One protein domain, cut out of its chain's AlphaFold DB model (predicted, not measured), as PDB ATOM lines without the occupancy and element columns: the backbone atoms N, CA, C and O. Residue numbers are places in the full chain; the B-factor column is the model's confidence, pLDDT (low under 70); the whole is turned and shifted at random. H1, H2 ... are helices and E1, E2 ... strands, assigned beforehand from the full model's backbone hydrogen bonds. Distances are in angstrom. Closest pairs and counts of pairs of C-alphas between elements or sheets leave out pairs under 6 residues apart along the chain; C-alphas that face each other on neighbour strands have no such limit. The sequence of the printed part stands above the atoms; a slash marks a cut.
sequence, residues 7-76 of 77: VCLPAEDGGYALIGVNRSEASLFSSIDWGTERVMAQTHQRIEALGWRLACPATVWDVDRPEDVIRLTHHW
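What this domain is: This is residues 7 to 76 of the 77 residues of an uncharacterized protein of Halomonas sp. BC04 (UniProt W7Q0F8). A two-strand hairpin, E1 and E2, has the longest helix, H2, packed along one side of it, and the short helix H1 packs on H2. From the end of H2 a long link passes back by the hairpin to H3, whose residues 66 to 70 stick out from this body at one end of the longest axis. The printed part has 70 residues, with two strands and three helices in the order E1, E2, H1, H2, H3; the sheet is antiparallel and the class mixed, helices and strands. It is only just loose, close to compact, with a radius of gyration of the C-alphas of 13.7 A and an elongated outline of 40 by 23 by 15 A.

How they stand to each other: Start at E1, residues 7 to 10, and E2, residues 16 to 21: they form an antiparallel hairpin at 173 degrees, with N 7 and O 20 at 2.8 A and N 9 and O 18 at 2.9 A, within hydrogen-bond range. Next find H1, residues 26 to 29, and H2, residues 39 to 49; they touch, and their closest C-alphas are those of Leu 28 and Arg 46, 5.4 A apart. The closest C-alphas of E2 and H2 are those of Tyr 16 and Met 40, 6.1 A apart. H3, residues 66 to 75, is apart from E1, E2, H1 and H2. In H2 every O i to N i+4 pair is within hydrogen-bond range, in H3 5 of 6, and H1 is too short for such a pair.

Where its parts are: Find C-alpha 7 at (253.664, 271.409, 115.375); from there E1 runs 9.6 A, and E2 later 13.7 A. H1 spans 5.9 A. H2 runs 15.5 A from C-alpha 39 at (262.062, 276.547, 126.379), and H3 runs 15.1 A to C-alpha 75 at (238.219, 287.458, 126.133).

The domain as a whole: Look at Gly 51 and Thr 73, whose C-alphas, 40.6 A apart, are the two farthest apart. The printed part has no cut, and the link from H2 to H3, 16 residues, is long. Residues 65 to 70 stand free. The model's confidence is under 70 at residue 76.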
ATOM      1  N   VAL A   7     254.535 270.262 115.109       97.81
ATOM      2  CA  VAL A   7     253.664 271.409 115.375       97.81
ATOM      3  C   VAL A   7     253.874 271.870 116.813       97.81
ATOM      4  O   VAL A   7     253.953 271.034 117.710       97.81
ATOM      5  N   CYS A   8     253.933 273.181 117.034       98.25
ATOM      6  CA  CYS A   8     253.927 273.772 118.369       98.25
ATOM      7  C   CYS A   8     252.883 274.884 118.461       98.25
ATOM      8  O   CYS A   8     252.629 275.585 117.483       98.25
ATOM      9  N   LEU A   9     252.323 275.077 119.653       98.38
ATOM     10  CA  LEU A   9     251.618 276.304 120.026       98.38
ATOM     11  C   LEU A   9     252.489 277.041 121.049       98.38
ATOM     12  O   LEU A   9     252.450 276.677 122.226       98.38
ATOM     13  N   PRO A  10     253.326 278.004 120.617       98.31
ATOM     14  CA  PRO A  10     254.161 278.776 121.530       98.31
ATOM     15  C   PRO A  10     253.299 279.531 122.537       98.31
ATOM     16  O   PRO A  10     252.279 280.105 122.151       98.31
ATOM     17  N   ALA A  11     253.728 279.550 123.791       97.75
ATOM     18  CA  ALA A  11     253.148 280.389 124.826       97.75
ATOM     19  C   ALA A  11     253.862 281.756 124.844       97.75
ATOM     20  O   ALA A  11     255.048 281.856 124.515       97.75
ATOM     21  N   GLU A  12     253.142 282.823 125.198       96.75
ATOM     22  CA  GLU A  12     253.679 284.193 125.277       96.75
ATOM     23  C   GLU A  12     254.832 284.343 126.289       96.75
ATOM     24  O   GLU A  12     255.657 285.244 126.145       96.75
ATOM     25  N   ASP A  13     254.924 283.453 127.277       96.25
ATOM     26  CA  ASP A  13     255.964 283.441 128.313       96.25
ATOM     27  C   ASP A  13     257.290 282.787 127.862       96.25
ATOM     28  O   ASP A  13     258.250 282.722 128.632       96.25
ATOM     29  N   GLY A  14     257.354 282.313 126.612       96.88
ATOM     30  CA  GLY A  14     258.516 281.646 126.021       96.88
ATOM     31  C   GLY A  14     258.505 280.117 126.134       96.88
ATOM     32  O   GLY A  14     259.434 279.455 125.652       96.88
ATOM     33  N   GLY A  15     257.457 279.539 126.723       97.56
ATOM     34  CA  GLY A  15     257.149 278.113 126.675       97.56
ATOM     35  C   GLY A  15     256.332 277.702 125.444       97.56
ATOM     36  O   GLY A  15     256.295 278.374 124.411       97.56
ATOM     37  N   TYR A  16     255.664 276.554 125.549       97.56
ATOM     38  CA  TYR A  16     254.645 276.111 124.598       97.56
ATOM     39  C   TYR A  16     253.571 275.298 125.320       97.56
ATOM     40  O   TYR A  16     253.884 274.391 126.089       97.56
ATOM     41  N   ALA A  17     252.303 275.568 125.009       97.12
ATOM     42  CA  ALA A  17     251.170 274.820 125.557       97.12
ATOM     43  C   ALA A  17     250.963 273.472 124.845       97.12
ATOM     44  O   ALA A  17     250.327 272.556 125.368       97.12
ATOM     45  N   LEU A  18     251.481 273.343 123.618       97.69
ATOM     46  CA  LEU A  18     251.363 272.133 122.810       97.69
ATOM     47  C   LEU A  18     252.627 271.897 121.991       97.69
ATOM     48  O   LEU A  18     253.134 272.813 121.346       97.69
ATOM     49  N   ILE A  19     253.045 270.633 121.947       97.56
ATOM     50  CA  ILE A  19     253.957 270.084 120.945       97.56
ATOM     51  C   ILE A  19     253.371 268.781 120.395       97.56
ATOM     52  O   ILE A  19     252.890 267.931 121.145       97.56
ATOM     53  N   GLY A  20     253.401 268.621 119.077       97.31
ATOM     54  CA  GLY A  20     252.988 267.409 118.379       97.31
ATOM     55  C   GLY A  20     254.028 267.016 117.341       97.31
ATOM     56  O   GLY A  20     254.547 267.873 116.630       97.31
ATOM     57  N   VAL A  21     254.333 265.725 117.247       97.12
ATOM     58  CA  VAL A  21     255.325 265.185 116.306       97.12
ATOM     59  C   VAL A  21     254.793 263.924 115.642       97.12
ATOM     60  O   VAL A  21     254.064 263.144 116.255       97.12
ATOM     61  N   ASN A  22     255.163 263.704 114.382       93.56
ATOM     62  CA  ASN A  22     254.771 262.493 113.653       93.56
ATOM     63  C   ASN A  22     255.609 261.254 114.018       93.56
ATOM     64  O   ASN A  22     255.220 260.128 113.707       93.56
ATOM     65  N   ARG A  23     256.765 261.464 114.654       93.69
ATOM     66  CA  ARG A  23     257.718 260.441 115.086       93.69
ATOM     67  C   ARG A  23     258.274 260.839 116.445       93.69
ATOM     68  O   ARG A  23     258.664 261.988 116.633       93.69
ATOM     69  N   SER A  24     258.316 259.897 117.378       93.75
ATOM     70  CA  SER A  24     258.889 260.132 118.703       93.75
ATOM     71  C   SER A  24     260.401 260.314 118.607       93.75
ATOM     72  O   SER A  24     261.086 259.453 118.063       93.75
ATOM     73  N   GLU A  25     260.913 261.402 119.176       96.31
ATOM     74  CA  GLU A  25     262.341 261.713 119.202       96.31
ATOM     75  C   GLU A  25     262.698 262.347 120.551       96.31
ATOM     76  O   GLU A  25     262.318 263.479 120.849       96.31
ATOM     77  N   ALA A  26     263.393 261.594 121.407       95.81
ATOM     78  CA  ALA A  26     263.654 262.004 122.788       95.81
ATOM     79  C   ALA A  26     264.613 263.200 122.885       95.81
ATOM     80  O   ALA A  26     264.561 263.958 123.857       95.81
ATOM     81  N   SER A  27     265.474 263.398 121.878       96.31
ATOM     82  CA  SER A  27     266.435 264.505 121.859       96.31
ATOM     83  C   SER A  27     265.775 265.890 121.838       96.31
ATOM     84  O   SER A  27     266.407 266.854 122.283       96.31
ATOM     85  N   LEU A  28     264.499 265.987 121.437       97.19
ATOM     86  CA  LEU A  28     263.697 267.216 121.504       97.19
ATOM     87  C   LEU A  28     263.622 267.815 122.911       97.19
ATOM     88  O   LEU A  28     263.567 269.032 123.056       97.19
ATOM     89  N   PHE A  29     263.656 266.967 123.939       96.69
ATOM     90  CA  PHE A  29     263.512 267.367 125.341       96.69
ATOM     91  C   PHE A  29     264.850 267.385 126.095       96.69
ATOM     92  O   PHE A  29     264.888 267.578 127.312       96.69
ATOM     93  N   SER A  30     265.961 267.161 125.387       96.75
ATOM     94  CA  SER A  30     267.294 267.079 125.986       96.75
ATOM     95  C   SER A  30     267.935 268.458 126.170       96.75
ATOM     96  O   SER A  30     267.929 269.290 125.261       96.75
ATOM     97  N   SER A  31     268.533 268.677 127.347       97.25
ATOM     98  CA  SER A  31     269.229 269.924 127.715       97.25
ATOM     99  C   SER A  31     268.394 271.183 127.442       97.25
ATOM    100  O   SER A  31     268.887 272.141 126.851       97.25
ATOM    101  N   ILE A  32     267.121 271.132 127.833       98.38
ATOM    102  CA  ILE A  32     266.218 272.280 127.848       98.38
ATOM    103  C   ILE A  32     266.269 272.904 129.243       98.38
ATOM    104  O   ILE A  32     266.185 272.196 130.251       98.38
ATOM    105  N   ASP A  33     266.372 274.227 129.294       98.50
ATOM    106  CA  ASP A  33     266.313 275.015 130.522       98.50
ATOM    107  C   ASP A  33     264.847 275.185 130.939       98.50
ATOM    108  O   ASP A  33     264.234 276.243 130.762       98.50
ATOM    109  N   TRP A  34     264.256 274.098 131.438       98.19
ATOM    110  CA  TRP A  34     262.856 274.053 131.855       98.19
ATOM    111  C   TRP A  34     262.520 275.128 132.894       98.19
ATOM    112  O   TRP A  34     263.305 275.404 133.799       98.19
ATOM    113  N   GLY A  35     261.321 275.708 132.776       95.94
ATOM    114  CA  GLY A  35     260.860 276.794 133.646       95.94
ATOM    115  C   GLY A  35     261.418 278.174 133.283       95.94
ATOM    116  O   GLY A  35     261.411 279.070 134.123       95.94
ATOM    117  N   THR A  36     261.927 278.350 132.060       97.75
ATOM    118  CA  THR A  36     262.423 279.639 131.558       97.75
ATOM    119  C   THR A  36     261.759 280.014 130.237       97.75
ATOM    120  O   THR A  36     261.301 279.149 129.494       97.75
ATOM    121  N   GLU A  37     261.828 281.295 129.876       97.31
ATOM    122  CA  GLU A  37     261.385 281.821 128.573       97.31
ATOM    123  C   GLU A  37     262.151 281.245 127.360       97.31
ATOM    124  O   GLU A  37     261.851 281.549 126.208       97.31
ATOM    125  N   ARG A  38     263.188 280.425 127.593       98.44
ATOM    126  CA  ARG A  38     264.036 279.853 126.536       98.44
ATOM    127  C   ARG A  38     263.537 278.509 126.021       98.44
ATOM    128  O   ARG A  38     264.068 278.027 125.019       98.44
ATOM    129  N   VAL A  39     262.540 277.908 126.671       98.56
ATOM    130  CA  VAL A  39     262.062 276.547 126.379       98.56
ATOM    131  C   VAL A  39     261.650 276.385 124.913       98.56
ATOM    132  O   VAL A  39     262.110 275.451 124.246       98.56
ATOM    133  N   MET A  40     260.847 277.305 124.368       98.31
ATOM    134  CA  MET A  40     260.412 277.249 122.969       98.31
ATOM    135  C   MET A  40     261.579 277.434 121.996       98.31
ATOM    136  O   MET A  40     261.700 276.686 121.026       98.31
ATOM    137  N   ALA A  41     262.470 278.391 122.267       98.44
ATOM    138  CA  ALA A  41     263.623 278.662 121.410       98.44
ATOM    139  C   ALA A  41     264.585 277.463 121.350       98.44
ATOM    140  O   ALA A  41     265.028 277.071 120.270       98.44
ATOM    141  N   GLN A  42     264.869 276.838 122.494       98.75
ATOM    142  CA  GLN A  42     265.714 275.646 122.563       98.75
ATOM    143  C   GLN A  42     265.051 274.450 121.873       98.75
ATOM    144  O   GLN A  42     265.709 273.736 121.121       98.75
ATOM    145  N   THR A  43     263.740 274.265 122.055       98.38
ATOM    146  CA  THR A  43     262.986 273.197 121.377       98.38
ATOM    147  C   THR A  43     262.988 273.394 119.859       98.38
ATOM    148  O   THR A  43     263.227 272.439 119.121       98.38
ATOM    149  N   HIS A  44     262.824 274.631 119.376       98.06
ATOM    150  CA  HIS A  44     262.929 274.964 117.953       98.06
ATOM    151  C   HIS A  44     264.293 274.574 117.372       98.06
ATOM    152  O   HIS A  44     264.344 273.882 116.360       98.06
ATOM    153  N   GLN A  45     265.390 274.916 118.058       98.31
ATOM    154  CA  GLN A  45     266.742 274.535 117.632       98.31
ATOM    155  C   GLN A  45     266.919 273.014 117.524       98.31
ATOM    156  O   GLN A  45     267.614 272.530 116.629       98.31
ATOM    157  N   ARG A  46     266.285 272.229 118.408       98.12
ATOM    158  CA  ARG A  46     266.313 270.758 118.315       98.12
ATOM    159  C   ARG A  46     265.538 270.247 117.108       98.12
ATOM    160  O   ARG A  46     266.024 269.353 116.424       98.12
ATOM    161  N   ILE A  47     264.375 270.826 116.820       97.56
ATOM    162  CA  ILE A  47     263.572 270.472 115.641       97.56
ATOM    163  C   ILE A  47     264.339 270.802 114.350       97.56
ATOM    164  O   ILE A  47     264.406 269.968 113.445       97.56
ATOM    165  N   GLU A  48     264.995 271.963 114.293       97.19
ATOM    166  CA  GLU A  48     265.867 272.346 113.175       97.19
ATOM    167  C   GLU A  48     267.054 271.387 113.014       97.19
ATOM    168  O   GLU A  48     267.355 270.964 111.898       97.19
ATOM    169  N   ALA A  49     267.693 270.976 114.116       97.44
ATOM    170  CA  ALA A  49     268.801 270.019 114.088       97.44
ATOM    171  C   ALA A  49     268.390 268.627 113.569       97.44
ATOM    172  O   ALA A  49     269.219 267.911 113.007       97.44
ATOM    173  N   LEU A  50     267.115 268.252 113.711       96.31
ATOM    174  CA  LEU A  50     266.539 267.032 113.129       96.31
ATOM    175  C   LEU A  50     266.162 267.195 111.644       96.31
ATOM    176  O   LEU A  50     265.733 266.229 111.008       96.31
ATOM    177  N   GLY A  51     266.300 268.401 111.086       96.69
ATOM    178  CA  GLY A  51     265.898 268.734 109.719       96.69
ATOM    179  C   GLY A  51     264.382 268.722 109.513       96.69
ATOM    180  O   GLY A  51     263.914 268.494 108.398       96.69
ATOM    181  N   TRP A  52     263.604 268.893 110.583       96.94
ATOM    182  CA  TRP A  52     262.143 268.853 110.543       96.94
ATOM    183  C   TRP A  52     261.566 270.240 110.292       96.94
ATOM    184  O   TRP A  52     262.100 271.247 110.755       96.94
ATOM    185  N   ARG A  53     260.427 270.305 109.597       96.25
ATOM    186  CA  ARG A  53     259.643 271.538 109.519       96.25
ATOM    187  C   ARG A  53     258.740 271.643 110.735       96.25
ATOM    188  O   ARG A  53     257.969 270.721 111.016       96.25
ATOM    189  N   LEU A  54     258.794 272.797 111.392       97.44
ATOM    190  CA  LEU A  54     257.876 273.167 112.456       97.44
ATOM    191  C   LEU A  54     256.751 274.053 111.920       97.44
ATOM    192  O   LEU A  54     257.006 275.074 111.283       97.44
ATOM    193  N   ALA A  55     255.506 273.692 112.220       97.69
ATOM    194  CA  ALA A  55     254.363 274.585 112.086       97.69
ATOM    195  C   ALA A  55     254.013 275.226 113.441       97.69
ATOM    196  O   ALA A  55     253.828 274.518 114.427       97.69
ATOM    197  N   CYS A  56     253.843 276.549 113.466       97.62
ATOM    198  CA  CYS A  56     253.349 277.294 114.629       97.62
ATOM    199  C   CYS A  56     252.072 278.059 114.240       97.62
ATOM    200  O   CYS A  56     252.158 279.234 113.885       97.62
ATOM    201  N   PRO A  57     250.894 277.406 114.201       97.12
ATOM    202  CA  PRO A  57     249.681 278.002 113.634       97.12
ATOM    203  C   PRO A  57     249.053 279.091 114.515       97.12
ATOM    204  O   PRO A  57     248.269 279.892 114.011       97.12
ATOM    205  N   ALA A  58     249.376 279.120 115.807       97.19
ATOM    206  CA  ALA A  58     248.958 280.168 116.726       97.19
ATOM    207  C   ALA A  58     249.961 280.291 117.875       97.19
ATOM    208  O   ALA A  58     250.548 279.293 118.293       97.19
ATOM    209  N   THR A  59     250.100 281.507 118.394       97.38
ATOM    210  CA  THR A  59     250.667 281.772 119.717       97.38
ATOM    211  C   THR A  59     249.515 281.846 120.710       97.38
ATOM    212  O   THR A  59     248.473 282.432 120.408       97.38
ATOM    213  N   VAL A  60     249.688 281.224 121.868       96.75
ATOM    214  CA  VAL A  60     248.714 281.192 122.961       96.75
ATOM    215  C   VAL A  60     249.317 281.830 124.209       96.75
ATOM    216  O   VAL A  60     250.491 282.187 124.233       96.75
ATOM    217  N   TRP A  61     248.515 281.983 125.248       95.19
ATOM    218  CA  TRP A  61     248.963 282.414 126.564       95.19
ATOM    219  C   TRP A  61     248.347 281.471 127.593       95.19
ATOM    220  O   TRP A  61     247.180 281.090 127.459       95.19
ATOM    221  N   ASP A  62     249.143 281.083 128.580       92.94
ATOM    222  CA  ASP A  62     248.710 280.214 129.666       92.94
ATOM    223  C   ASP A  62     248.213 281.068 130.843       92.94
ATOM    224  O   ASP A  62     248.534 282.252 130.960       92.94
ATOM    225  N   VAL A  63     247.346 280.498 131.682       93.62
ATOM    226  CA  VAL A  63     246.765 281.201 132.836       93.62
ATOM    227  C   VAL A  63     247.548 280.816 134.088       93.62
ATOM    228  O   VAL A  63     247.223 279.810 134.716       93.62
ATOM    229  N   ASP A  64     248.538 281.626 134.473       90.94
ATOM    230  CA  ASP A  64     249.458 281.300 135.578       90.94
ATOM    231  C   ASP A  64     249.384 282.280 136.752       90.94
ATOM    232  O   ASP A  64     249.647 281.922 137.905       90.94
ATOM    233  N   ARG A  65     249.027 283.535 136.475       92.56
ATOM    234  CA  ARG A  65     249.012 284.631 137.444       92.56
ATOM    235  C   ARG A  65     247.605 285.195 137.644       92.56
ATOM    236  O   ARG A  65     246.737 285.042 136.784       92.56
ATOM    237  N   PRO A  66     247.339 285.891 138.764       94.19
ATOM    238  CA  PRO A  66     246.035 286.513 138.992       94.19
ATOM    239  C   PRO A  66     245.583 287.451 137.859       94.19
ATOM    240  O   PRO A  66     244.398 287.484 137.524       94.19
ATOM    241  N   GLU A  67     246.510 288.187 137.242       93.00
ATOM    242  CA  GLU A  67     246.244 289.058 136.091       93.00
ATOM    243  C   GLU A  67     245.730 288.304 134.850       93.00
ATOM    244  O   GLU A  67     244.897 288.834 134.108       93.00
ATOM    245  N   ASP A  68     246.135 287.048 134.668       94.06
ATOM    246  CA  ASP A  68     245.738 286.212 133.532       94.06
ATOM    247  C   ASP A  68     244.255 285.823 133.614       94.06
ATOM    248  O   ASP A  68     243.560 285.753 132.599       94.06
ATOM    249  N   VAL A  69     243.713 285.668 134.828       93.81
ATOM    250  CA  VAL A  69     242.273 285.437 135.042       93.81
ATOM    251  C   VAL A  69     241.457 286.656 134.614       93.81
ATOM    252  O   VAL A  69     240.411 286.511 133.981       93.81
ATOM    253  N   ILE A  70     241.940 287.866 134.906       92.12
ATOM    254  CA  ILE A  70     241.274 289.101 134.473       92.12
ATOM    255  C   ILE A  70     241.254 289.153 132.941       92.12
ATOM    256  O   ILE A  70     240.188 289.340 132.349       92.12
ATOM    257  N   ARG A  71     242.395 288.889 132.288       92.62
ATOM    258  CA  ARG A  71     242.479 288.782 130.821       92.62
ATOM    259  C   ARG A  71     241.500 287.743 130.272       92.62
ATOM    260  O   ARG A  71     240.802 288.034 129.300       92.62
ATOM    261  N   LEU A  72     241.393 286.575 130.914       91.81
ATOM    262  CA  LEU A  72     240.471 285.513 130.505       91.81
ATOM    263  C   LEU A  72     239.024 286.005 130.502       91.81
ATOM    264  O   LEU A  72     238.320 285.831 129.513       91.81
ATOM    265  N   THR A  73     238.586 286.667 131.574       88.81
ATOM    266  CA  THR A  73     237.194 287.138 131.695       88.81
ATOM    267  C   THR A  73     236.797 288.157 130.627       88.81
ATOM    268  O   THR A  73     235.637 288.191 130.226       88.81
ATOM    269  N   HIS A  74     237.747 288.940 130.112       79.81
ATOM    270  CA  HIS A  74     237.502 289.900 129.033       79.81
ATOM    271  C   HIS A  74     237.515 289.281 127.631       79.81
ATOM    272  O   HIS A  74     236.980 289.886 126.707       79.81
ATOM    273  N   HIS A  75     238.109 288.097 127.449       72.88
ATOM    274  CA  HIS A  75     238.219 287.458 126.133       72.88
ATOM    275  C   HIS A  75     236.985 286.629 125.733       72.88
ATOM    276  O   HIS A  75     236.858 286.264 124.567       72.88
ATOM    277  N   TRP A  76     236.098 286.328 126.690       57.56
ATOM    278  CA  TRP A  76     234.927 285.449 126.528       57.56
ATOM    279  C   TRP A  76     233.579 286.178 126.700       57.56
ATOM    280  O   TRP A  76     232.539 285.520 126.772       57.56
TER     281      TRP A  76